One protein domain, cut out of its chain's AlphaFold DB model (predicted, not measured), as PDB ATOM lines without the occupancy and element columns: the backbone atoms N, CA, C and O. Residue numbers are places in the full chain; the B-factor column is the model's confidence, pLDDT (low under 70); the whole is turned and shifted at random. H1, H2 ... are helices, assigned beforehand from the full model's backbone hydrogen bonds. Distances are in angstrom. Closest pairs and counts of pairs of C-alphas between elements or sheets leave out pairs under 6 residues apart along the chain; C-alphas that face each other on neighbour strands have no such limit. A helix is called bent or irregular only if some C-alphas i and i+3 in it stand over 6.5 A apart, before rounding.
ATOM      1  N   GLU A 157     252.817 245.352 222.206       91.62
ATOM      2  CA  GLU A 157     254.235 244.998 222.377       91.62
ATOM      3  C   GLU A 157     254.625 243.738 221.588       91.62
ATOM      4  O   GLU A 157     255.607 243.745 220.839       91.62
ATOM      5  N   LEU A 158     253.827 242.666 221.677       90.88
ATOM      6  CA  LEU A 158     254.050 241.443 220.897       90.88
ATOM      7  C   LEU A 158     254.007 241.722 219.388       90.88
ATOM      8  O   LEU A 158     254.837 241.212 218.631       90.88
ATOM      9  N   THR A 159     253.059 242.542 218.941       90.56
ATOM     10  CA  THR A 159     252.908 242.904 217.527       90.56
ATOM     11  C   THR A 159     254.133 243.662 217.020       90.56
ATOM     12  O   THR A 159     254.605 243.379 215.919       90.56
ATOM     13  N   VAL A 160     254.697 244.566 217.827       93.88
ATOM     14  CA  VAL A 160     255.949 245.269 217.504       93.88
ATOM     15  C   VAL A 160     257.101 244.275 217.340       93.88
ATOM     16  O   VAL A 160     257.799 244.317 216.324       93.88
ATOM     17  N   LEU A 161     257.262 243.331 218.272       96.12
ATOM     18  CA  LEU A 161     258.312 242.307 218.198       96.12
ATOM     19  C   LEU A 161     258.186 241.429 216.943       96.12
ATOM     20  O   LEU A 161     259.176 241.178 216.250       96.12
ATOM     21  N   LEU A 162     256.969 240.988 216.613       93.50
ATOM     22  CA  LEU A 162     256.704 240.185 215.417       93.50
ATOM     23  C   LEU A 162     256.933 240.982 214.125       93.50
ATOM     24  O   LEU A 162     257.515 240.455 213.173       93.50
ATOM     25  N   ALA A 163     256.524 242.252 214.092       92.56
ATOM     26  CA  ALA A 163     256.745 243.133 212.950       92.56
ATOM     27  C   ALA A 163     258.240 243.404 212.722       92.56
ATOM     28  O   ALA A 163     258.706 243.383 211.580       92.56
ATOM     29  N   GLU A 164     259.017 243.602 213.791       95.06
ATOM     30  CA  GLU A 164     260.471 243.725 213.701       95.06
ATOM     31  C   GLU A 164     261.133 242.448 213.186       95.06
ATOM     32  O   GLU A 164     261.995 242.516 212.306       95.06
ATOM     33  N   PHE A 165     260.740 241.294 213.727       95.94
ATOM     34  CA  PHE A 165     261.254 239.999 213.300       95.94
ATOM     35  C   PHE A 165     261.012 239.785 211.802       95.94
ATOM     36  O   PHE A 165     261.959 239.569 211.043       95.94
ATOM     37  N   ALA A 166     259.762 239.926 211.356       94.62
ATOM     38  CA  ALA A 166     259.399 239.741 209.958       94.62
ATOM     39  C   ALA A 166     260.072 240.789 209.051       94.62
ATOM     40  O   ALA A 166     260.581 240.452 207.981       94.62
ATOM     41  N   GLY A 167     260.162 242.044 209.507       93.56
ATOM     42  CA  GLY A 167     260.816 243.132 208.783       93.56
ATOM     43  C   GLY A 167     262.336 242.978 208.639       93.56
ATOM     44  O   GLY A 167     262.906 243.504 207.683       93.56
ATOM     45  N   LYS A 168     263.004 242.262 209.554       95.38
ATOM     46  CA  LYS A 168     264.433 241.902 209.448       95.38
ATOM     47  C   LYS A 168     264.635 240.636 208.605       95.38
ATOM     48  O   LYS A 168     265.604 240.560 207.848       95.38
ATOM     49  N   LEU A 169     263.718 239.673 208.702       96.56
ATOM     50  CA  LEU A 169     263.785 238.403 207.978       96.56
ATOM     51  C   LEU A 169     263.547 238.572 206.473       96.56
ATOM     52  O   LEU A 169     264.310 238.037 205.672       96.56
ATOM     53  N   GLU A 170     262.528 239.341 206.080       95.75
ATOM     54  CA  GLU A 170     262.161 239.553 204.674       95.75
ATOM     55  C   GLU A 170     263.355 239.942 203.777       95.75
ATOM     56  O   GLU A 170     263.632 239.221 202.810       95.75
ATOM     57  N   PRO A 171     264.092 241.042 204.041       95.62
ATOM     58  CA  PRO A 171     265.185 241.458 203.168       95.62
ATOM     59  C   PRO A 171     266.333 240.445 203.137       95.62
ATOM     60  O   PRO A 171     267.013 240.338 202.118       95.62
ATOM     61  N   LEU A 172     266.558 239.701 204.225       96.81
ATOM     62  CA  LEU A 172     267.583 238.663 204.286       96.81
ATOM     63  C   LEU A 172     267.228 237.497 203.357       96.81
ATOM     64  O   LEU A 172     268.049 237.111 202.526       96.81
ATOM     65  N   VAL A 173     265.998 236.989 203.452       96.94
ATOM     66  CA  VAL A 173     265.517 235.864 202.637       96.94
ATOM     67  C   VAL A 173     265.549 236.223 201.151       96.94
ATOM     68  O   VAL A 173     266.100 235.472 200.346       96.94
ATOM     69  N   TRP A 174     265.045 237.402 200.781       96.31
ATOM     70  CA  TRP A 174     265.059 237.845 199.383       96.31
ATOM     71  C   TRP A 174     266.465 238.121 198.848       96.31
ATOM     72  O   TRP A 174     266.734 237.837 197.683       96.31
ATOM     73  N   ARG A 175     267.385 238.628 199.679       96.44
ATOM     74  CA  ARG A 175     268.790 238.798 199.284       96.44
ATOM     75  C   ARG A 175     269.438 237.451 198.978       96.44
ATOM     76  O   ARG A 175     270.028 237.308 197.912       96.44
ATOM     77  N   ILE A 176     269.283 236.470 199.870       96.00
ATOM     78  CA  ILE A 176     269.797 235.109 199.661       96.00
ATOM     79  C   ILE A 176     269.202 234.517 198.382       96.00
ATOM     80  O   ILE A 176     269.944 234.017 197.538       96.00
ATOM     81  N   TRP A 177     267.887 234.641 198.190       96.44
ATOM     82  CA  TRP A 177     267.226 234.150 196.984       96.44
ATOM     83  C   TRP A 177     267.776 234.789 195.708       96.44
ATOM     84  O   TRP A 177     268.088 234.078 194.760       96.44
ATOM     85  N   HIS A 178     267.976 236.108 195.680       95.12
ATOM     86  CA  HIS A 178     268.549 236.785 194.515       95.12
ATOM     87  C   HIS A 178     270.008 236.400 194.245       95.12
ATOM     88  O   HIS A 178     270.404 236.321 193.083       95.12
ATOM     89  N   THR A 179     270.795 236.121 195.285       94.50
ATOM     90  CA  THR A 179     272.168 235.617 195.142       94.50
ATOM     91  C   THR A 179     272.208 234.177 194.620       94.50
ATOM     92  O   THR A 179     273.113 233.816 193.866       94.50
ATOM     93  N   LEU A 180     271.249 233.334 195.009       94.31
ATOM     94  CA  LEU A 180     271.171 231.946 194.549       94.31
ATOM     95  C   LEU A 180     270.557 231.837 193.146       94.31
ATOM     96  O   LEU A 180     271.072 231.089 192.317       94.31
ATOM     97  N   ALA A 181     269.493 232.595 192.870       94.69
ATOM     98  CA  ALA A 181     268.647 232.470 191.686       94.69
ATOM     99  C   ALA A 181     268.417 233.825 190.974       94.69
ATOM    100  O   ALA A 181     267.281 234.305 190.885       94.69
ATOM    101  N   PRO A 182     269.464 234.456 190.407       91.69
ATOM    102  CA  PRO A 182     269.356 235.785 189.788       91.69
ATOM    103  C   PRO A 182     268.378 235.831 188.601       91.69
ATOM    104  O   PRO A 182     267.777 236.869 188.319       91.69
ATOM    105  N   HIS A 183     268.184 234.697 187.923       91.44
ATOM    106  CA  HIS A 183     267.287 234.555 186.773       91.44
ATOM    107  C   HIS A 183     265.916 233.960 187.124       91.44
ATOM    108  O   HIS A 183     265.139 233.665 186.213       91.44
ATOM    109  N   SER A 184     265.595 233.774 188.411       91.88
ATOM    110  CA  SER A 184     264.294 233.222 188.781       91.88
ATOM    111  C   SER A 184     263.150 234.158 188.385       91.88
ATOM    112  O   SER A 184     263.240 235.389 188.450       91.88
ATOM    113  N   LYS A 185     262.031 233.544 187.994       89.94
ATOM    114  CA  LYS A 185     260.760 234.237 187.761       89.94
ATOM    115  C   LYS A 185     260.036 234.569 189.069       89.94
ATOM    116  O   LYS A 185     259.105 235.367 189.048       89.94
ATOM    117  N   ILE A 186     260.459 233.983 190.189       89.25
ATOM    118  CA  ILE A 186     259.887 234.233 191.511       89.25
ATOM    119  C   ILE A 186     260.397 235.587 192.004       89.25
ATOM    120  O   ILE A 186     261.592 235.767 192.256       89.25
ATOM    121  N   ARG A 187     259.484 236.555 192.099       89.00
ATOM    122  CA  ARG A 187     259.769 237.943 192.475       89.00
ATOM    123  C   ARG A 187     259.095 238.293 193.791       89.00
ATOM    124  O   ARG A 187     258.034 237.762 194.111       89.00
ATOM    125  N   ARG A 188     259.706 239.232 194.515       89.94
ATOM    126  CA  ARG A 188     259.090 239.849 195.685       89.94
ATOM    127  C   ARG A 188     257.859 240.640 195.229       89.94
ATOM    128  O   ARG A 188     258.049 241.539 194.410       89.94
ATOM    129  N   PRO A 189     256.648 240.328 195.724       87.44
ATOM    130  CA  PRO A 189     255.430 241.009 195.294       87.44
ATOM    131  C   PRO A 189     255.432 242.476 195.741       87.44
ATOM    132  O   PRO A 189     255.510 243.378 194.913       87.44
ATOM    133  N   VAL A 190     255.438 242.710 197.054       91.00
ATOM    134  CA  VAL A 190     255.503 244.029 197.696       91.00
ATOM    135  C   VAL A 190     256.392 243.910 198.934       91.00
ATOM    136  O   VAL A 190     256.545 242.825 199.488       91.00
ATOM    137  N   GLU A 191     257.024 245.013 199.338       93.06
ATOM    138  CA  GLU A 191     257.773 245.072 200.599       93.06
ATOM    139  C   GLU A 191     256.826 244.952 201.790       93.06
ATOM    140  O   GLU A 191     255.859 245.709 201.880       93.06
ATOM    141  N   LEU A 192     257.144 244.085 202.750       93.50
ATOM    142  CA  LEU A 192     256.309 243.847 203.925       93.50
ATOM    143  C   LEU A 192     255.963 245.147 204.661       93.50
ATOM    144  O   LEU A 192     254.808 245.375 205.005       93.50
ATOM    145  N   LYS A 193     256.937 246.049 204.839       92.12
ATOM    146  CA  LYS A 193     256.697 247.360 205.469       92.12
ATOM    147  C   LYS A 193     255.669 248.203 204.709       92.12
ATOM    148  O   LYS A 193     254.879 248.900 205.337       92.12
ATOM    149  N   LYS A 194     255.669 248.141 203.373       91.94
ATOM    150  CA  LYS A 194     254.696 248.857 202.534       91.94
ATOM    151  C   LYS A 194     253.311 248.225 202.637       91.94
ATOM    152  O   LYS A 194     252.352 248.965 202.821       91.94
ATOM    153  N   ALA A 195     253.227 246.896 202.611       92.19
ATOM    154  CA  ALA A 195     251.966 246.173 202.778       92.19
ATOM    155  C   ALA A 195     251.333 246.436 204.159       92.19
ATOM    156  O   ALA A 195     250.145 246.730 204.248       92.19
ATOM    157  N   ILE A 196     252.132 246.427 205.236       91.69
ATOM    158  CA  ILE A 196     251.676 246.791 206.592       91.69
ATOM    159  C   ILE A 196     251.160 248.235 206.615       91.69
ATOM    160  O   ILE A 196     250.093 248.514 207.151       91.69
ATOM    161  N   HIS A 197     251.898 249.167 206.013       90.31
ATOM    162  CA  HIS A 197     251.497 250.572 205.960       90.31
ATOM    163  C   HIS A 197     250.195 250.796 205.179       90.31
ATOM    164  O   HIS A 197     249.376 251.626 205.569       90.31
ATOM    165  N   GLN A 198     249.987 250.054 204.088       90.00
ATOM    166  CA  GLN A 198     248.746 250.078 203.308       90.00
ATOM    167  C   GLN A 198     247.573 249.480 204.084       90.00
ATOM    168  O   GLN A 198     246.490 250.055 204.050       90.00
ATOM    169  N   PHE A 199     247.797 248.404 204.842       89.31
ATOM    170  CA  PHE A 199     246.781 247.800 205.707       89.31
ATOM    171  C   PHE A 199     246.176 248.787 206.711       89.31
ATOM    172  O   PHE A 199     244.967 248.791 206.915       89.31
ATOM    173  N   PHE A 200     246.978 249.695 207.272       86.50
ATOM    174  CA  PHE A 200     246.469 250.726 208.184       86.50
ATOM    175  C   PHE A 200     245.791 251.923 207.494       86.50
ATOM    176  O   PHE A 200     245.208 252.759 208.180       86.50
ATOM    177  N   ARG A 201     245.887 252.058 206.163       85.94
ATOM    178  CA  ARG A 201     245.399 253.235 205.415       85.94
ATOM    179  C   ARG A 201     244.288 252.940 204.409       85.94
ATOM    180  O   ARG A 201     243.626 253.880 203.979       85.94
ATOM    181  N   GLY A 202     244.154 251.693 203.971       77.81
ATOM    182  CA  GLY A 202     243.264 251.294 202.883       77.81
ATOM    183  C   GLY A 202     242.005 250.565 203.346       77.81
ATOM    184  O   GLY A 202     241.713 250.469 204.535       77.81
ATOM    185  N   ASP A 203     241.275 250.029 202.369       76.31
ATOM    186  CA  ASP A 203     240.145 249.133 202.609       76.31
ATOM    187  C   ASP A 203     240.631 247.847 203.305       76.31
ATOM    188  O   ASP A 203     241.565 247.182 202.842       76.31
ATOM    189  N   GLN A 204     240.015 247.507 204.439       73.38
ATOM    190  CA  GLN A 204     240.487 246.462 205.353       73.38
ATOM    191  C   GLN A 204     240.529 245.076 204.697       73.38
ATOM    192  O   GLN A 204     241.381 244.257 205.042       73.38
ATOM    193  N   LEU A 205     239.629 244.787 203.752       78.94
ATOM    194  CA  LEU A 205     239.473 243.431 203.221       78.94
ATOM    195  C   LEU A 205     240.471 243.111 202.099       78.94
ATOM    196  O   LEU A 205     241.028 242.010 202.062       78.94
ATOM    197  N   GLU A 206     240.731 244.063 201.201       83.75
ATOM    198  CA  GLU A 206     241.734 243.902 200.139       83.75
ATOM    199  C   GLU A 206     243.154 243.955 200.702       83.75
ATOM    200  O   GLU A 206     243.972 243.077 200.416       83.75
ATOM    201  N   THR A 207     243.422 244.917 201.584       87.12
ATOM    202  CA  THR A 207     244.746 245.073 202.197       87.12
ATOM    203  C   THR A 207     245.108 243.907 203.118       87.12
ATOM    204  O   THR A 207     246.273 243.510 203.170       87.12
ATOM    205  N   TYR A 208     244.128 243.282 203.790       87.94
ATOM    206  CA  TYR A 208     244.357 242.044 204.543       87.94
ATOM    207  C   TYR A 208     244.808 240.898 203.631       87.94
ATOM    208  O   TYR A 208     245.756 240.182 203.960       87.94
ATOM    209  N   LYS A 209     244.148 240.708 202.478       89.81
ATOM    210  CA  LYS A 209     244.517 239.656 201.515       89.81
ATOM    211  C   LYS A 209     245.921 239.879 200.964       89.81
ATOM    212  O   LYS A 209     246.690 238.924 200.878       89.81
ATOM    213  N   GLU A 210     246.262 241.121 200.635       90.88
ATOM    214  CA  GLU A 210     247.600 241.484 200.167       90.88
ATOM    215  C   GLU A 210     248.664 241.207 201.239       90.88
ATOM    216  O   GLU A 210     249.613 240.463 200.983       90.88
ATOM    217  N   LEU A 211     248.474 241.716 202.462       93.38
ATOM    218  CA  LEU A 211     249.403 241.496 203.574       93.38
ATOM    219  C   LEU A 211     249.564 240.002 203.893       93.38
ATOM    220  O   LEU A 211     250.687 239.517 204.049       93.38
ATOM    221  N   SER A 212     248.459 239.255 203.933       92.44
ATOM    222  CA  SER A 212     248.486 237.805 204.130       92.44
ATOM    223  C   SER A 212     249.243 237.095 203.007       92.44
ATOM    224  O   SER A 212     249.991 236.161 203.286       92.44
ATOM    225  N   GLY A 213     249.082 237.522 201.751       92.69
ATOM    226  CA  GLY A 213     249.789 236.952 200.604       92.69
ATOM    227  C   GLY A 213     251.296 237.215 200.643       92.69
ATOM    228  O   GLY A 213     252.091 236.320 200.345       92.69
ATOM    229  N   VAL A 214     251.707 238.414 201.072       93.94
ATOM    230  CA  VAL A 214     253.123 238.767 201.271       93.94
ATOM    231  C   VAL A 214     253.747 237.903 202.370       93.94
ATOM    232  O   VAL A 214     254.804 237.305 202.153       93.94
ATOM    233  N   LEU A 215     253.082 237.794 203.526       94.81
ATOM    234  CA  LEU A 215     253.544 236.969 204.647       94.81
ATOM    235  C   LEU A 215     253.627 235.486 204.269       94.81
ATOM    236  O   LEU A 215     254.616 234.826 204.589       94.81
ATOM    237  N   GLU A 216     252.633 234.975 203.545       94.12
ATOM    238  CA  GLU A 216     252.611 233.582 203.105       94.12
ATOM    239  C   GLU A 216     253.719 233.293 202.087       94.12
ATOM    240  O   GLU A 216     254.427 232.295 202.214       94.12
ATOM    241  N   THR A 217     253.960 234.201 201.138       94.12
ATOM    242  CA  THR A 217     255.079 234.079 200.189       94.12
ATOM    243  C   THR A 217     256.423 234.050 200.920       94.12
ATOM    244  O   THR A 217     257.278 233.217 200.616       94.12
ATOM    245  N   LEU A 218     256.615 234.931 201.909       95.50
ATOM    246  CA  LEU A 218     257.833 234.954 202.721       95.50
ATOM    247  C   LEU A 218     258.011 233.644 203.501       95.50
ATOM    248  O   LEU A 218     259.105 233.073 203.504       95.50
ATOM    249  N   ARG A 219     256.941 233.143 204.128       95.25
ATOM    250  CA  ARG A 219     256.938 231.874 204.863       95.25
ATOM    251  C   ARG A 219     257.304 230.705 203.950       95.25
ATOM    252  O   ARG A 219     258.195 229.927 204.287       95.25
ATOM    253  N   GLN A 220     256.656 230.600 202.790       95.00
ATOM    254  CA  GLN A 220     256.889 229.532 201.817       95.00
ATOM    255  C   GLN A 220     258.309 229.567 201.251       95.00
ATOM    256  O   GLN A 220     258.948 228.520 201.157       95.00
ATOM    257  N   LEU A 221     258.831 230.751 200.913       95.62
ATOM    258  CA  LEU A 221     260.196 230.898 200.405       95.62
ATOM    259  C   LEU A 221     261.228 230.509 201.468       95.62
ATOM    260  O   LEU A 221     262.161 229.767 201.174       95.62
ATOM    261  N   THR A 222     261.026 230.947 202.714       96.44
ATOM    262  CA  THR A 222     261.903 230.595 203.840       96.44
ATOM    263  C   THR A 222     261.916 229.084 204.075       96.44
ATOM    264  O   THR A 222     262.982 228.472 204.114       96.44
ATOM    265  N   ALA A 223     260.738 228.459 204.164       95.94
ATOM    266  CA  ALA A 223     260.615 227.017 204.362       95.94
ATOM    267  C   ALA A 223     261.200 226.215 203.187       95.94
ATOM    268  O   ALA A 223     261.886 225.214 203.406       95.94
ATOM    269  N   SER A 224     260.973 226.671 201.952       95.56
ATOM    270  CA  SER A 224     261.497 226.025 200.745       95.56
ATOM    271  C   SER A 224     263.019 226.106 200.679       95.56
ATOM    272  O   SER A 224     263.648 225.101 200.377       95.56
ATOM    273  N   LEU A 225     263.624 227.247 201.032       95.25
ATOM    274  CA  LEU A 225     265.083 227.391 201.098       95.25
ATOM    275  C   LEU A 225     265.703 226.460 202.146       95.25
ATOM    276  O   LEU A 225     266.654 225.747 201.837       95.25
ATOM    277  N   ILE A 226     265.147 226.425 203.362       95.44
ATOM    278  CA  ILE A 226     265.631 225.537 204.433       95.44
ATOM    279  C   ILE A 226     265.526 224.069 203.997       95.44
ATOM    280  O   ILE A 226     266.475 223.300 204.138       95.44
ATOM    281  N   SER A 227     264.389 223.692 203.404       94.00
ATOM    282  CA  SER A 227     264.150 222.332 202.913       94.00
ATOM    283  C   SER A 227     265.064 221.962 201.744       94.00
ATOM    284  O   SER A 227     265.510 220.819 201.654       94.00
ATOM    285  N   ALA A 228     265.341 222.910 200.848       93.56
ATOM    286  CA  ALA A 228     266.194 222.708 199.688       93.56
ATOM    287  C   ALA A 228     267.659 222.526 200.084       93.56
ATOM    288  O   ALA A 228     268.319 221.654 199.528       93.56
ATOM    289  N   VAL A 229     268.153 223.277 201.073       92.25
ATOM    290  CA  VAL A 229     269.510 223.086 201.611       92.25
ATOM    291  C   VAL A 229     269.673 221.673 202.172       92.25
ATOM    292  O   VAL A 229     270.633 220.998 201.820       92.25
ATOM    293  N   GLY A 230     268.701 221.173 202.945       90.00
ATOM    294  CA  GLY A 230     268.747 219.802 203.474       90.00
ATOM    295  C   GLY A 230     268.666 218.697 202.408       90.00
ATOM    296  O   GLY A 230     269.068 217.565 202.663       90.00
ATOM    297  N   GLN A 231     268.155 219.000 201.211       89.31
ATOM    298  CA  GLN A 231     268.021 218.038 200.106       89.31
ATOM    299  C   GLN A 231     269.118 218.166 199.043       89.31
ATOM    300  O   GLN A 231     269.318 217.233 198.260       89.31
ATOM    301  N   ALA A 232     269.821 219.299 199.001       89.31
ATOM    302  CA  ALA A 232     270.808 219.606 197.974       89.31
ATOM    303  C   ALA A 232     271.935 218.574 197.933       89.31
ATOM    304  O   ALA A 232     272.301 218.134 196.846       89.31
ATOM    305  N   ASP A 233     272.401 218.122 199.097       86.38
ATOM    306  CA  ASP A 233     273.483 217.142 199.209       86.38
ATOM    307  C   ASP A 233     273.109 215.809 198.553       86.38
ATOM    308  O   ASP A 233     273.874 215.263 197.761       86.38
ATOM    309  N   ASN A 234     271.901 215.304 198.820       88.44
ATOM    310  CA  ASN A 234     271.426 214.049 198.237       88.44
ATOM    311  C   ASN A 234     271.182 214.192 196.726       88.44
ATOM    312  O   ASN A 234     271.557 213.318 195.945       88.44
ATOM    313  N   LEU A 235     270.599 215.312 196.287       86.38
ATOM    314  CA  LEU A 235     270.383 215.584 194.864       86.38
ATOM    315  C   LEU A 235     271.705 215.703 194.097       86.38
ATOM    316  O   LEU A 235     271.823 215.166 192.992       86.38
ATOM    317  N   PHE A 236     272.693 216.379 194.681       88.56
ATOM    318  CA  PHE A 236     274.040 216.470 194.138       88.56
ATOM    319  C   PHE A 236     274.704 215.091 194.101       88.56
ATOM    320  O   PHE A 236     275.121 214.655 193.032       88.56
ATOM    321  N   ALA A 237     274.721 214.359 195.220       89.44
ATOM    322  CA  ALA A 237     275.328 213.034 195.309       89.44
ATOM    323  C   ALA A 237     274.723 212.051 194.297       89.44
ATOM    324  O   ALA A 237     275.460 211.335 193.622       89.44
ATOM    325  N   GLN A 238     273.398 212.049 194.121       89.75
ATOM    326  CA  GLN A 238     272.732 211.211 193.122       89.75
ATOM    327  C   GLN A 238     273.098 211.608 191.689       89.75
ATOM    328  O   GLN A 238     273.373 210.728 190.870       89.75
ATOM    329  N   LYS A 239     273.107 212.908 191.361       87.62
ATOM    330  CA  LYS A 239     273.510 213.386 190.026       87.62
ATOM    331  C   LYS A 239     274.972 213.051 189.739       87.62
ATOM    332  O   LYS A 239     275.270 212.536 188.664       87.62
ATOM    333  N   HIS A 240     275.848 213.273 190.713       89.12
ATOM    334  CA  HIS A 240     277.266 212.953 190.639       89.12
ATOM    335  C   HIS A 240     277.486 211.448 190.438       89.12
ATOM    336  O   HIS A 240     278.115 211.037 189.464       89.12
ATOM    337  N   ALA A 241     276.888 210.609 191.288       90.88
ATOM    338  CA  ALA A 241     276.993 209.156 191.189       90.88
ATOM    339  C   ALA A 241     276.469 208.622 189.849       90.88
ATOM    340  O   ALA A 241     277.087 207.736 189.268       90.88
ATOM    341  N   ARG A 242     275.363 209.174 189.325       91.62
ATOM    342  CA  ARG A 242     274.829 208.797 188.004       91.62
ATOM    343  C   ARG A 242     275.769 209.198 186.869       91.62
ATOM    344  O   ARG A 242     276.076 208.354 186.032       91.62
ATOM    345  N   ARG A 243     276.257 210.444 186.863       89.44
ATOM    346  CA  ARG A 243     277.139 210.996 185.818       89.44
ATOM    347  C   ARG A 243     278.447 210.217 185.674       89.44
ATOM    348  O   ARG A 243     278.930 210.056 184.559       89.44
ATOM    349  N   PHE A 244     278.997 209.735 186.786       91.31
ATOM    350  CA  PHE A 244     280.224 208.934 186.814       91.31
ATOM    351  C   PHE A 244     279.963 207.423 186.914       91.31
ATOM    352  O   PHE A 244     280.901 206.649 187.113       91.31
ATOM    353  N   SER A 245     278.709 206.979 186.777       93.69
ATOM    354  CA  SER A 245     278.395 205.551 186.823       93.69
ATOM    355  C   SER A 245     278.942 204.834 185.580       93.69
ATOM    356  O   SER A 245     278.877 205.388 184.477       93.69
ATOM    357  N   PRO A 246     279.432 203.586 185.713       92.44
ATOM    358  CA  PRO A 246     279.932 202.823 184.572       92.44
ATOM    359  C   PRO A 246     278.910 202.714 183.432       92.44
ATOM    360  O   PRO A 246     279.257 202.940 182.278       92.44
ATOM    361  N   GLY A 247     277.637 202.453 183.752       92.62
ATOM    362  CA  GLY A 247     276.578 202.306 182.747       92.62
ATOM    363  C   GLY A 247     276.315 203.579 181.937       92.62
ATOM    364  O   GLY A 247     276.127 203.501 180.723       92.62
ATOM    365  N   GLU A 248     276.358 204.748 182.581       92.31
ATOM    366  CA  GLU A 248     276.174 206.036 181.906       92.31
ATOM    367  C   GLU A 248     277.365 206.351 180.984       92.31
ATOM    368  O   GLU A 248     277.178 206.724 179.825       92.31
ATOM    369  N   ILE A 249     278.594 206.118 181.460       92.50
ATOM    370  CA  ILE A 249     279.822 206.320 180.674       92.50
ATOM    371  C   ILE A 249     279.854 205.380 179.464       92.50
ATOM    372  O   ILE A 249     280.120 205.822 178.345       92.50
ATOM    373  N   GLU A 250     279.544 204.096 179.654       91.94
ATOM    374  CA  GLU A 250     279.440 203.139 178.552       91.94
ATOM    375  C   GLU A 250     278.365 203.548 177.540       91.94
ATOM    376  O   GLU A 250     278.575 203.429 176.332       91.94
ATOM    377  N   GLY A 251     277.218 204.046 178.016       91.25
ATOM    378  CA  GLY A 251     276.151 204.581 177.172       91.25
ATOM    379  C   GLY A 251     276.627 205.747 176.305       91.25
ATOM    380  O   GLY A 251     276.436 205.728 175.087       91.25
ATOM    381  N   MET A 252     277.324 206.721 176.901       89.25
ATOM    382  CA  MET A 252     277.911 207.858 176.178       89.25
ATOM    383  C   MET A 252     278.934 207.407 175.127       89.25
ATOM    384  O   MET A 252     278.892 207.864 173.985       89.25
ATOM    385  N   VAL A 253     279.814 206.461 175.473       90.44
ATOM    386  CA  VAL A 253     280.832 205.920 174.555       90.44
ATOM    387  C   VAL A 253     280.203 205.137 173.394       90.44
ATOM    388  O   VAL A 253     280.715 205.186 172.274       90.44
ATOM    389  N   LYS A 254     279.087 204.430 173.618       86.38
ATOM    390  CA  LYS A 254     278.332 203.731 172.559       86.38
ATOM    391  C   LYS A 254     277.633 204.707 171.605       86.38
ATOM    392  O   LYS A 254     277.566 204.439 170.409       86.38
ATOM    393  N   LEU A 255     277.140 205.836 172.117       84.06
ATOM    394  CA  LEU A 255     276.483 206.879 171.319       84.06
ATOM    395  C   LEU A 255     277.478 207.710 170.498       84.06
ATOM    396  O   LEU A 255     277.170 208.092 169.368       84.06
ATOM    397  N   GLU A 256     278.687 207.938 171.008       80.06
ATOM    398  CA  GLU A 256     279.788 208.554 170.265       80.06
ATOM    399  C   GLU A 256     280.320 207.577 169.194       80.06
ATOM    400  O   GLU A 256     281.311 206.873 169.394       80.06
ATOM    401  N   HIS A 257     279.652 207.523 168.035       59.06
ATOM    402  CA  HIS A 257     279.986 206.688 166.868       59.06
ATOM    403  C   HIS A 257     281.288 207.136 166.161       59.06
ATOM    404  O   HIS A 257     281.321 207.347 164.949       59.06
ATOM    405  N   LYS A 258     282.388 207.308 166.902       57.47
ATOM    406  CA  LYS A 258     283.718 207.579 166.345       57.47
ATOM    407  C   LYS A 258     284.589 206.332 166.443       57.47
ATOM    408  O   LYS A 258     285.056 205.957 167.517       57.47
ATOM    409  N   GLY A 259     284.783 205.689 165.293       64.00
ATOM    410  CA  GLY A 259     285.708 204.577 165.120       64.00
ATOM    411  C   GLY A 259     287.169 205.016 165.222       64.00
ATOM    412  O   GLY A 259     287.515 206.099 164.761       64.00
ATOM    413  N   LEU A 260     287.994 204.161 165.837       59.41
ATOM    414  CA  LEU A 260     289.446 204.001 165.649       59.41
ATOM    415  C   LEU A 260     289.964 203.013 166.708       59.41
ATOM    416  O   LEU A 260     289.956 203.350 167.888       59.41
ATOM    417  N   LEU A 261     290.361 201.808 166.269       66.62
ATOM    418  CA  LEU A 261     291.380 200.861 166.792       66.62
ATOM    419  C   LEU A 261     291.770 200.886 168.297       66.62
ATOM    420  O   LEU A 261     292.902 200.568 168.648       66.62
ATOM    421  N   THR A 262     290.869 201.248 169.204       76.19
ATOM    422  CA  THR A 262     291.120 201.350 170.649       76.19
ATOM    423  C   THR A 262     290.096 200.527 171.410       76.19
ATOM    424  O   THR A 262     288.928 200.459 171.017       76.19
ATOM    425  N   SER A 263     290.539 199.867 172.483       85.69
ATOM    426  CA  SER A 263     289.661 199.010 173.278       85.69
ATOM    427  C   SER A 263     288.538 199.826 173.922       85.69
ATOM    428  O   SER A 263     288.687 201.010 174.237       85.69
ATOM    429  N   HIS A 264     287.394 199.174 174.120       85.75
ATOM    430  CA  HIS A 264     286.220 199.771 174.753       85.75
ATOM    431  C   HIS A 264     286.545 200.360 176.137       85.75
ATOM    432  O   HIS A 264     286.126 201.473 176.451       85.75
ATOM    433  N   GLU A 265     287.367 199.664 176.924       87.69
ATOM    434  CA  GLU A 265     287.822 200.105 178.247       87.69
ATOM    435  C   GLU A 265     288.634 201.403 178.186       87.69
ATOM    436  O   GLU A 265     288.371 202.333 178.945       87.69
ATOM    437  N   VAL A 266     289.569 201.520 177.234       89.50
ATOM    438  CA  VAL A 266     290.376 202.741 177.059       89.50
ATOM    439  C   VAL A 266     289.491 203.925 176.676       89.50
ATOM    440  O   VAL A 266     289.732 205.046 177.122       89.50
ATOM    441  N   ARG A 267     288.442 203.694 175.880       88.31
ATOM    442  CA  ARG A 267     287.466 204.736 175.531       88.31
ATOM    443  C   ARG A 267     286.641 205.172 176.745       88.31
ATOM    444  O   ARG A 267     286.490 206.372 176.954       88.31
ATOM    445  N   CYS A 268     286.181 204.230 177.567       90.62
ATOM    446  CA  CYS A 268     285.460 204.532 178.808       90.62
ATOM    447  C   CYS A 268     286.339 205.289 179.811       90.62
ATOM    448  O   CYS A 268     285.901 206.293 180.369       90.62
ATOM    449  N   TRP A 269     287.602 204.885 179.973       92.25
ATOM    450  CA  TRP A 269     288.562 205.595 180.818       92.25
ATOM    451  C   TRP A 269     288.822 207.021 180.325       92.25
ATOM    452  O   TRP A 269     288.749 207.969 181.103       92.25
ATOM    453  N   ARG A 270     289.055 207.207 179.019       92.06
ATOM    454  CA  ARG A 270     289.216 208.549 178.431       92.06
ATOM    455  C   ARG A 270     287.987 209.420 178.668       92.06
ATOM    456  O   ARG A 270     288.147 210.594 178.985       92.06
ATOM    457  N   LYS A 271     286.782 208.851 178.557       91.69
ATOM    458  CA  LYS A 271     285.540 209.583 178.816       91.69
ATOM    459  C   LYS A 271     285.393 209.965 180.286       91.69
ATOM    460  O   LYS A 271     285.014 211.093 180.576       91.69
ATOM    461  N   PHE A 272     285.736 209.063 181.204       92.81
ATOM    462  CA  PHE A 272     285.776 209.368 182.633       92.81
ATOM    463  C   PHE A 272     286.720 210.539 182.929       92.81
ATOM    464  O   PHE A 272     286.303 211.503 183.565       92.81
ATOM    465  N   VAL A 273     287.956 210.495 182.415       93.44
ATOM    466  CA  VAL A 273     288.937 211.577 182.591       93.44
ATOM    467  C   VAL A 273     288.419 212.887 181.993       93.44
ATOM    468  O   VAL A 273     288.510 213.913 182.650       93.44
ATOM    469  N   GLU A 274     287.800 212.864 180.807       91.12
ATOM    470  CA  GLU A 274     287.187 214.056 180.198       91.12
ATOM    471  C   GLU A 274     286.072 214.664 181.071       91.12
ATOM    472  O   GLU A 274     285.935 215.885 181.160       91.12
ATOM    473  N   LEU A 275     285.249 213.821 181.703       90.25
ATOM    474  CA  LEU A 275     284.182 214.270 182.600       90.25
ATOM    475  C   LEU A 275     284.731 214.798 183.927       90.25
ATOM    476  O   LEU A 275     284.182 215.769 184.446       90.25
ATOM    477  N   ALA A 276     285.782 214.169 184.456       88.31
ATOM    478  CA  ALA A 276     286.422 214.530 185.716       88.31
ATOM    479  C   ALA A 276     287.271 215.806 185.596       88.31
ATOM    480  O   ALA A 276     287.270 216.620 186.510       88.31
ATOM    481  N   ASP A 277     287.933 216.022 184.457       88.75
ATOM    482  CA  ASP A 277     288.746 217.219 184.181       88.75
ATOM    483  C   ASP A 277     287.902 218.504 184.176       88.75
ATOM    484  O   ASP A 277     288.341 219.574 184.582       88.75
ATOM    485  N   LYS A 278     286.627 218.384 183.792       83.44
ATOM    486  CA  LYS A 278     285.640 219.475 183.831       83.44
ATOM    487  C   LYS A 278     285.008 219.675 185.213       83.44
ATOM    488  O   LYS A 278     284.080 220.471 185.330       83.44
ATOM    489  N   PHE A 279     285.419 218.912 186.223       84.50
ATOM    490  CA  PHE A 279     284.766 218.858 187.527       84.50
ATOM    491  C   PHE A 279     285.659 219.475 188.606       84.50
ATOM    492  O   PHE A 279     286.304 218.786 189.394       84.50
ATOM    493  N   ASP A 280     285.705 220.805 188.618       88.56
ATOM    494  CA  ASP A 280     286.421 221.596 189.616       88.56
ATOM    495  C   ASP A 280     285.501 222.058 190.763       88.56
ATOM    496  O   ASP A 280     284.279 221.870 190.748       88.56
ATOM    497  N   ALA A 281     286.091 222.686 191.784       88.62
ATOM    498  CA  ALA A 281     285.349 223.192 192.940       88.62
ATOM    499  C   ALA A 281     284.249 224.199 192.544       88.62
ATOM    500  O   ALA A 281     283.166 224.186 193.130       88.62
ATOM    501  N   ALA A 282     284.493 225.031 191.526       89.88
ATOM    502  CA  ALA A 282     283.521 226.004 191.034       89.88
ATOM    503  C   ALA A 282     282.309 225.325 190.370       89.88
ATOM    504  O   ALA A 282     281.166 225.750 190.561       89.88
ATOM    505  N   THR A 283     282.538 224.241 189.629       89.38
ATOM    506  CA  THR A 283     281.482 223.434 189.010       89.38
ATOM    507  C   THR A 283     280.631 222.742 190.069       89.38
ATOM    508  O   THR A 283     279.404 222.784 189.979       89.38
ATOM    509  N   ILE A 284     281.257 222.186 191.111       89.75
ATOM    510  CA  ILE A 284     280.550 221.577 192.250       89.75
ATOM    511  C   ILE A 284     279.656 222.608 192.941       89.75
ATOM    512  O   ILE A 284     278.463 222.366 193.128       89.75
ATOM    513  N   GLU A 285     280.203 223.777 193.282       90.75
ATOM    514  CA  GLU A 285     279.436 224.832 193.946       90.75
ATOM    515  C   GLU A 285     278.254 225.298 193.078       90.75
ATOM    516  O   GLU A 285     277.137 225.476 193.571       90.75
ATOM    517  N   SER A 286     278.473 225.443 191.768       90.75
ATOM    518  CA  SER A 286     277.429 225.794 190.803       90.75
ATOM    519  C   SER A 286     276.329 224.729 190.718       90.75
ATOM    520  O   SER A 286     275.141 225.064 190.718       90.75
ATOM    521  N   GLU A 287     276.684 223.441 190.704       90.38
ATOM    522  CA  GLU A 287     275.717 222.339 190.675       90.38
ATOM    523  C   GLU A 287     274.899 222.241 191.968       90.38
ATOM    524  O   GLU A 287     273.682 222.046 191.898       90.38
ATOM    525  N   ILE A 288     275.525 222.436 193.132       91.88
ATOM    526  CA  ILE A 288     274.837 222.476 194.431       91.88
ATOM    527  C   ILE A 288     273.882 223.669 194.479       91.88
ATOM    528  O   ILE A 288     272.700 223.507 194.788       91.88
ATOM    529  N   ARG A 289     274.355 224.864 194.101       93.50
ATOM    530  CA  ARG A 289     273.522 226.071 194.010       93.50
ATOM    531  C   ARG A 289     272.319 225.832 193.104       93.50
ATOM    532  O   ARG A 289     271.192 226.119 193.496       93.50
ATOM    533  N   LYS A 290     272.541 225.256 191.921       92.50
ATOM    534  CA  LYS A 290     271.472 224.912 190.983       92.50
ATOM    535  C   LYS A 290     270.486 223.911 191.587       92.50
ATOM    536  O   LYS A 290     269.285 224.106 191.446       92.50
ATOM    537  N   ALA A 291     270.960 222.887 192.298       92.06
ATOM    538  CA  ALA A 291     270.092 221.928 192.979       92.06
ATOM    539  C   ALA A 291     269.217 222.595 194.056       92.06
ATOM    540  O   ALA A 291     268.023 222.299 194.128       92.06
ATOM    541  N   ILE A 292     269.774 223.529 194.837       94.31
ATOM    542  CA  ILE A 292     269.020 224.320 195.823       94.31
ATOM    543  C   ILE A 292     267.932 225.142 195.125       94.31
ATOM    544  O   ILE A 292     266.781 225.133 195.563       94.31
ATOM    545  N   VAL A 293     268.274 225.832 194.035       95.06
ATOM    546  CA  VAL A 293     267.321 226.655 193.274       95.06
ATOM    547  C   VAL A 293     266.206 225.801 192.677       95.06
ATOM    548  O   VAL A 293     265.036 226.095 192.913       95.06
ATOM    549  N   ASP A 294     266.549 224.719 191.975       91.56
ATOM    550  CA  ASP A 294     265.585 223.811 191.347       91.56
ATOM    551  C   ASP A 294     264.622 223.215 192.393       91.56
ATOM    552  O   ASP A 294     263.406 223.181 192.183       91.56
ATOM    553  N   CYS A 295     265.150 222.791 193.547       91.56
ATOM    554  CA  CYS A 295     264.349 222.260 194.649       91.56
ATOM    555  C   CYS A 295     263.433 223.338 195.249       91.56
ATOM    556  O   CYS A 295     262.232 223.108 195.393       91.56
ATOM    557  N   THR A 296     263.963 224.535 195.519       94.81
ATOM    558  CA  THR A 296     263.187 225.661 196.064       94.81
ATOM    559  C   THR A 296     262.042 226.043 195.124       94.81
ATOM    560  O   THR A 296     260.899 226.162 195.559       94.81
ATOM    561  N   GLU A 297     262.306 226.179 193.820       93.62
ATOM    562  CA  GLU A 297     261.260 226.490 192.842       93.62
ATOM    563  C   GLU A 297     260.222 225.372 192.714       93.62
ATOM    564  O   GLU A 297     259.038 225.656 192.524       93.62
ATOM    565  N   SER A 298     260.644 224.108 192.791       91.25
ATOM    566  CA  SER A 298     259.730 222.965 192.758       91.25
ATOM    567  C   SER A 298     258.800 222.956 193.972       91.25
ATOM    568  O   SER A 298     257.600 222.738 193.816       91.25
ATOM    569  N   LEU A 299     259.330 223.224 195.170       90.44
ATOM    570  CA  LEU A 299     258.547 223.302 196.405       90.44
ATOM    571  C   LEU A 299     257.557 224.470 196.371       90.44
ATOM    572  O   LEU A 299     256.389 224.294 196.714       90.44
ATOM    573  N   LEU A 300     257.978 225.633 195.869       89.75
ATOM    574  CA  LEU A 300     257.100 226.794 195.717       89.75
ATOM    575  C   LEU A 300     255.965 226.537 194.716       89.75
ATOM    576  O   LEU A 300     254.815 226.846 195.008       89.75
ATOM    577  N   LYS A 301     256.248 225.903 193.570       86.94
ATOM    578  CA  LYS A 301     255.219 225.532 192.578       86.94
ATOM    579  C   LYS A 301     254.281 224.434 193.090       86.94
ATOM    580  O   LYS A 301     253.103 224.438 192.749       86.94
ATOM    581  N   GLY A 302     254.798 223.492 193.882       77.38
ATOM    582  CA  GLY A 302     254.020 222.403 194.475       77.38
ATOM    583  C   GLY A 302     253.100 222.855 195.609       77.38
ATOM    584  O   GLY A 302     252.030 222.288 195.768       77.38
ATOM    585  N   THR A 303     253.487 223.898 196.349       60.88
ATOM    586  CA  THR A 303     252.687 224.481 197.445       60.88
ATOM    587  C   THR A 303     251.594 225.434 196.933       60.88
ATOM    588  O   THR A 303     250.663 225.755 197.661       60.88
ATOM    589  N   GLN A 304     251.688 225.891 195.679       55.22
ATOM    590  CA  GLN A 304     250.691 226.750 195.021       55.22
ATOM    591  C   GLN A 304     249.546 225.975 194.332       55.22
ATOM    592  O   GLN A 304     248.709 226.601 193.681       55.22
ATOM    593  N   ARG A 305     249.518 224.640 194.433       39.94
ATOM    594  CA  ARG A 305     248.412 223.777 193.980       39.94
ATOM    595  C   ARG A 305     247.576 223.325 195.165       39.94
ATOM    596  O   ARG A 305     246.350 223.211 194.966       39.94
TER     597      ARG A 305
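Overview. This is residues 157 to 305 of the 305 residues of an uncharacterized protein of Phycisphaerae bacterium SM23_30 (UniProt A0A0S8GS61). Picture a long rod with bent helix H3 as its spine: H6 packs across the bend, H1 and H2 pack on the first arm, and H4 with H5 make the far end. The 149 printed residues include six named helices, H1 to H6 in chain order, and no named strand. It is all helix and extended, radius of gyration of the C-alphas 23.3 A, spanning 80 by 27 by 20 A.

Arrangement. Start at H3, residues 204 to 243, assigned as one helix by its hydrogen bonds but bent: C-alphas 230 and 233 are 6.9 A apart. Its arms, H3a to residue 230 and H3b from 233, stand at a steep tilt of 55 degrees. H6, residues 281 to 303, touches residues 220 to 229 of H3a; the closest C-alphas, Ser 224 and Thr 296, are 5.0 A apart. H2, residues 192 to 199, forms a hairpin with H3a. H1, residues 157 to 180, touches H3a with residues 170 to 173 alone. H4, residues 246 to 255, touches H5, residues 264 to 277, about perpendicular at 75 degrees. Every O i to N i+4 pair is within hydrogen-bond range except in H1, 18 of 20.

Along the chain. Find C-alpha 157 at (254.235, 244.998, 222.377); H1 runs 35.1 A from there. H3a runs 38.9 A; H6 ends at C-alpha 303, (252.687, 224.481, 197.445).

Size, cuts and confidence. The printed part has no cut. The H1 to H2 link is long. Residues 257 to 261 and 303 to 305 have pLDDT under 70.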